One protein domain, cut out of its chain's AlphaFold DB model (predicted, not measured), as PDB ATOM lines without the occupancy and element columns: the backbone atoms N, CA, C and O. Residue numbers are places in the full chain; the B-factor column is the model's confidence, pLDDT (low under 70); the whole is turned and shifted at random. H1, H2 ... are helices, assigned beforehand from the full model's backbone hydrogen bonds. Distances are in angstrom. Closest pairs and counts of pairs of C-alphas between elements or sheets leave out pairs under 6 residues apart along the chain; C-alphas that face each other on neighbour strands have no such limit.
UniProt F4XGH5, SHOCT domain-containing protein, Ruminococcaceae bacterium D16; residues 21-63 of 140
ATOM      1  N   VAL A  21     241.059 245.232 237.704       82.25
ATOM      2  CA  VAL A  21     239.854 244.567 237.184       82.25
ATOM      3  C   VAL A  21     239.131 243.807 238.296       82.25
ATOM      4  O   VAL A  21     237.930 243.979 238.467       82.25
ATOM      5  N   ILE A  22     239.858 243.020 239.096       83.94
ATOM      6  CA  ILE A  22     239.296 242.266 240.228       83.94
ATOM      7  C   ILE A  22     238.682 243.226 241.249       83.94
ATOM      8  O   ILE A  22     237.547 243.032 241.676       83.94
ATOM      9  N   TRP A  23     239.397 244.299 241.592       86.31
ATOM     10  CA  TRP A  23     238.895 245.316 242.510       86.31
ATOM     11  C   TRP A  23     237.683 246.053 241.932       86.31
ATOM     12  O   TRP A  23     236.727 246.300 242.658       86.31
ATOM     13  N   GLY A  24     237.665 246.324 240.622       83.69
ATOM     14  CA  GLY A  24     236.517 246.904 239.923       83.69
ATOM     15  C   GLY A  24     235.277 246.008 239.957       83.69
ATOM     16  O   GLY A  24     234.186 246.496 240.233       83.69
ATOM     17  N   VAL A  25     235.434 244.697 239.754       85.69
ATOM     18  CA  VAL A  25     234.328 243.725 239.838       85.69
ATOM     19  C   VAL A  25     233.829 243.578 241.277       85.69
ATOM     20  O   VAL A  25     232.623 243.559 241.509       85.69
ATOM     21  N   ILE A  26     234.730 243.539 242.260       86.38
ATOM     22  CA  ILE A  26     234.355 243.506 243.680       86.38
ATOM     23  C   ILE A  26     233.588 244.777 244.053       86.38
ATOM     24  O   ILE A  26     232.538 244.691 244.682       86.38
ATOM     25  N   LEU A  27     234.056 245.951 243.626       83.06
ATOM     26  CA  LEU A  27     233.405 247.227 243.921       83.06
ATOM     27  C   LEU A  27     232.076 247.383 243.172       83.06
ATOM     28  O   LEU A  27     231.154 247.998 243.698       83.06
ATOM     29  N   LEU A  28     231.937 246.759 241.998       82.50
ATOM     30  CA  LEU A  28     230.667 246.630 241.287       82.50
ATOM     31  C   LEU A  28     229.667 245.783 242.088       82.50
ATOM     32  O   LEU A  28     228.531 246.206 242.266       82.50
ATOM     33  N   ILE A  29     230.076 244.618 242.602       82.12
ATOM     34  CA  ILE A  29     229.203 243.711 243.369       82.12
ATOM     35  C   ILE A  29     228.855 244.312 244.735       82.12
ATOM     36  O   ILE A  29     227.694 244.295 245.137       82.12
ATOM     37  N   VAL A  30     229.836 244.886 245.435       78.38
ATOM     38  CA  VAL A  30     229.628 245.574 246.718       78.38
ATOM     39  C   VAL A  30     228.785 246.830 246.514       78.38
ATOM     40  O   VAL A  30     227.854 247.063 247.277       78.38
ATOM     41  N   GLY A  31     229.038 247.610 245.463       67.88
ATOM     42  CA  GLY A  31     228.204 248.747 245.071       67.88
ATOM     43  C   GLY A  31     226.769 248.332 244.745       67.88
ATOM     44  O   GLY A  31     225.828 248.965 245.208       67.88
ATOM     45  N   PHE A  32     226.578 247.225 244.025       70.00
ATOM     46  CA  PHE A  32     225.258 246.687 243.694       70.00
ATOM     47  C   PHE A  32     224.513 246.176 244.938       70.00
ATOM     48  O   PHE A  32     223.343 246.504 245.137       70.00
ATOM     49  N   GLY A  33     225.200 245.444 245.820       69.06
ATOM     50  CA  GLY A  33     224.632 244.935 247.071       69.06
ATOM     51  C   GLY A  33     224.330 246.035 248.095       69.06
ATOM     52  O   GLY A  33     223.289 246.000 248.749       69.06
ATOM     53  N   THR A  34     225.188 247.054 248.204       60.53
ATOM     54  CA  THR A  34     224.957 248.201 249.105       60.53
ATOM     55  C   THR A  34     223.869 249.147 248.585       60.53
ATOM     56  O   THR A  34     223.097 249.680 249.388       60.53
ATOM     57  N   MET A  35     223.726 249.298 247.263       54.03
ATOM     58  CA  MET A  35     222.632 250.064 246.643       54.03
ATOM     59  C   MET A  35     221.269 249.377 246.785       54.03
ATOM     60  O   MET A  35     220.260 250.059 246.967       54.03
ATOM     61  N   MET A  36     221.223 248.039 246.790       55.00
ATOM     62  CA  MET A  36     219.990 247.294 247.087       55.00
ATOM     63  C   MET A  36     219.468 247.558 248.507       55.00
ATOM     64  O   MET A  36     218.260 247.521 248.724       55.00
ATOM     65  N   SER A  37     220.358 247.870 249.454       60.41
ATOM     66  CA  SER A  37     219.990 248.089 250.858       60.41
ATOM     67  C   SER A  37     219.497 249.513 251.150       60.41
ATOM     68  O   SER A  37     218.774 249.727 252.118       60.41
ATOM     69  N   THR A  38     219.850 250.504 250.320       57.91
ATOM     70  CA  THR A  38     219.553 251.918 250.625       57.91
ATOM     71  C   THR A  38     218.438 252.541 249.790       57.91
ATOM     72  O   THR A  38     217.795 253.457 250.290       57.91
ATOM     73  N   SER A  39     218.131 252.057 248.577       58.69
ATOM     74  CA  SER A  39     216.816 252.268 247.932       58.69
ATOM     75  C   SER A  39     216.745 251.659 246.526       58.69
ATOM     76  O   SER A  39     217.534 251.988 245.640       58.69
ATOM     77  N   ALA A  40     215.692 250.882 246.258       58.47
ATOM     78  CA  ALA A  40     215.326 250.438 244.905       58.47
ATOM     79  C   ALA A  40     215.151 251.607 243.902       58.47
ATOM     80  O   ALA A  40     215.284 251.424 242.692       58.47
ATOM     81  N   ALA A  41     214.904 252.823 244.402       63.69
ATOM     82  CA  ALA A  41     214.762 254.037 243.605       63.69
ATOM     83  C   ALA A  41     216.062 254.458 242.891       63.69
ATOM     84  O   ALA A  41     216.008 254.856 241.729       63.69
ATOM     85  N   ILE A  42     217.233 254.332 243.530       64.38
ATOM     86  CA  ILE A  42     218.517 254.708 242.905       64.38
ATOM     87  C   ILE A  42     218.899 253.713 241.803       64.38
ATOM     88  O   ILE A  42     219.380 254.117 240.743       64.38
ATOM     89  N   GLY A  43     218.601 252.426 242.006       65.81
ATOM     90  CA  GLY A  43     218.745 251.405 240.968       65.81
ATOM     91  C   GLY A  43     217.890 251.711 239.735       65.81
ATOM     92  O   GLY A  43     218.386 251.612 238.616       65.81
ATOM     93  N   ALA A  44     216.648 252.163 239.929       74.38
ATOM     94  CA  ALA A  44     215.758 252.558 238.835       74.38
ATOM     95  C   ALA A  44     216.252 253.802 238.073       74.38
ATOM     96  O   ALA A  44     216.154 253.862 236.848       74.38
ATOM     97  N   VAL A  45     216.828 254.786 238.771       79.75
ATOM     98  CA  VAL A  45     217.449 255.950 238.115       79.75
ATOM     99  C   VAL A  45     218.681 255.519 237.312       79.75
ATOM    100  O   VAL A  45     218.869 255.972 236.184       79.75
ATOM    101  N   TRP A  46     219.490 254.596 237.837       76.62
ATOM    102  CA  TRP A  46     220.671 254.088 237.138       76.62
ATOM    103  C   TRP A  46     220.330 253.238 235.908       76.62
ATOM    104  O   TRP A  46     220.972 253.384 234.866       76.62
ATOM    105  N   THR A  47     219.294 252.398 235.971       82.38
ATOM    106  CA  THR A  47     218.830 251.645 234.794       82.38
ATOM    107  C   THR A  47     218.267 252.574 233.725       82.38
ATOM    108  O   THR A  47     218.557 252.373 232.548       82.38
ATOM    109  N   LEU A  48     217.558 253.641 234.108       81.38
ATOM    110  CA  LEU A  48     217.131 254.695 233.181       81.38
ATOM    111  C   LEU A  48     218.323 255.370 232.489       81.38
ATOM    112  O   LEU A  48     218.295 255.552 231.273       81.38
ATOM    113  N   VAL A  49     219.389 255.684 233.230       82.88
ATOM    114  CA  VAL A  49     220.621 256.258 232.663       82.88
ATOM    115  C   VAL A  49     221.311 255.268 231.717       82.88
ATOM    116  O   VAL A  49     221.712 255.657 230.621       82.88
ATOM    117  N   ALA A  50     221.403 253.987 232.083       79.44
ATOM    118  CA  ALA A  50     222.001 252.952 231.239       79.44
ATOM    119  C   ALA A  50     221.206 252.733 229.940       79.44
ATOM    120  O   ALA A  50     221.782 252.736 228.852       79.44
ATOM    121  N   VAL A  51     219.878 252.622 230.031       84.88
ATOM    122  CA  VAL A  51     218.993 252.492 228.863       84.88
ATOM    123  C   VAL A  51     219.084 253.736 227.981       84.88
ATOM    124  O   VAL A  51     219.193 253.613 226.760       84.88
ATOM    125  N   PHE A  52     219.117 254.934 228.572       85.81
ATOM    126  CA  PHE A  52     219.288 256.175 227.820       85.81
ATOM    127  C   PHE A  52     220.627 256.212 227.076       85.81
ATOM    128  O   PHE A  52     220.653 256.557 225.897       85.81
ATOM    129  N   LEU A  53     221.729 255.804 227.710       83.88
ATOM    130  CA  LEU A  53     223.043 255.724 227.062       83.88
ATOM    131  C   LEU A  53     223.065 254.703 225.920       83.88
ATOM    132  O   LEU A  53     223.605 255.010 224.859       83.88
ATOM    133  N   ILE A  54     222.442 253.534 226.093       82.56
ATOM    134  CA  ILE A  54     222.355 252.504 225.048       82.56
ATOM    135  C   ILE A  54     221.535 253.011 223.859       82.56
ATOM    136  O   ILE A  54     221.983 252.913 222.720       82.56
ATOM    137  N   VAL A  55     220.364 253.610 224.099       81.06
ATOM    138  CA  VAL A  55     219.505 254.143 223.029       81.06
ATOM    139  C   VAL A  55     220.171 255.321 222.323       81.06
ATOM    140  O   VAL A  55     220.130 255.404 221.095       81.06
ATOM    141  N   ASN A  56     220.805 256.230 223.063       76.88
ATOM    142  CA  ASN A  56     221.455 257.401 222.480       76.88
ATOM    143  C   ASN A  56     222.768 257.022 221.768       76.88
ATOM    144  O   ASN A  56     223.085 257.592 220.728       76.88
ATOM    145  N   GLY A  57     223.490 256.017 222.268       75.00
ATOM    146  CA  GLY A  57     224.643 255.407 221.605       75.00
ATOM    147  C   GLY A  57     224.249 254.675 220.322       75.00
ATOM    148  O   GLY A  57     224.832 254.927 219.274       75.00
ATOM    149  N   ALA A  58     223.193 253.858 220.358       70.75
ATOM    150  CA  ALA A  58     222.665 253.170 219.182       70.75
ATOM    151  C   ALA A  58     222.135 254.157 218.131       70.75
ATOM    152  O   ALA A  58     222.454 254.025 216.953       70.75
ATOM    153  N   ARG A  59     221.400 255.201 218.541       69.19
ATOM    154  CA  ARG A  59     220.971 256.280 217.635       69.19
ATOM    155  C   ARG A  59     222.152 257.035 217.029       69.19
ATOM    156  O   ARG A  59     222.075 257.403 215.866       69.19
ATOM    157  N   LYS A  60     223.241 257.246 217.777       58.34
ATOM    158  CA  LYS A  60     224.476 257.861 217.258       58.34
ATOM    159  C   LYS A  60     225.266 256.937 216.329       58.34
ATOM    160  O   LYS A  60     225.858 257.437 215.380       58.34
ATOM    161  N   ALA A  61     225.243 255.628 216.565       57.50
ATOM    162  CA  ALA A  61     225.889 254.623 215.718       57.50
ATOM    163  C   ALA A  61     225.104 254.340 214.424       57.50
ATOM    164  O   ALA A  61     225.690 254.020 213.395       57.50
ATOM    165  N   LEU A  62     223.778 254.493 214.467       56.44
ATOM    166  CA  LEU A  62     222.887 254.405 213.307       56.44
ATOM    167  C   LEU A  62     222.723 255.757 212.589       56.44
ATOM    168  O   LEU A  62     222.160 255.801 211.496       56.44
ATOM    169  N   ALA A  63     223.221 256.855 213.171       54.28
ATOM    170  CA  ALA A  63     223.249 258.153 212.510       54.28
ATOM    171  C   ALA A  63     224.267 258.118 211.353       54.28
ATOM    172  O   ALA A  63     225.392 257.641 211.525       54.28
TER     173      ALA A  63
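What this domain is: This is residues 21 to 63 of the 140 residues of the protein "SHOCT domain-containing protein" of Ruminococcaceae bacterium D16 (UniProt F4XGH5). Two long helices, H1 and H2, meet at their ends and make an open corner, a V with one linking residue between them, whose arms stick out with residues 21 to 31 of H1 and residues 44 to 61 of H2. The 43 printed residues hold H1 and then H2, with no named strand, and the class is all helix. The whole is flat, 38 by 28 by 5 A, and only just loose, close to extended, with a radius of gyration of the C-alphas of 13.7 A.

How they stand to each other: Start with H1, residues 21 to 38, and go on to H2, residues 40 to 61. They only just touch, and only at the corner by their link, with 3 pairs of C-alphas within 8 A. Look there at residues 35 to 36 of H1 and 42 to 43 of H2; the closest C-alphas, of Met 35 and Gly 43, are 7.0 A apart. The helices run opposite ways at a steep tilt of 50 degrees. In H2 every O i to N i+4 pair is within hydrogen-bond range; in H1, 13 of 14 are.

Where its parts are: Find C-alpha 21 at (239.854, 244.567, 237.184); from there H1 runs 25.4 A to C-alpha 38. After Ser 39, H2 runs 31.3 A from C-alpha 40 at (215.326, 250.438, 244.905) to C-alpha 61 at (225.889, 254.623, 215.718).

The domain as a whole: The C-alphas farthest apart, of Ser 37 and Ala 63, are 39.8 A apart. The printed part has no cut, and its one link is tight. In the B-factor column, pLDDT is under 70 at residue 31, residues 33 to 43 and residues 59 to 63.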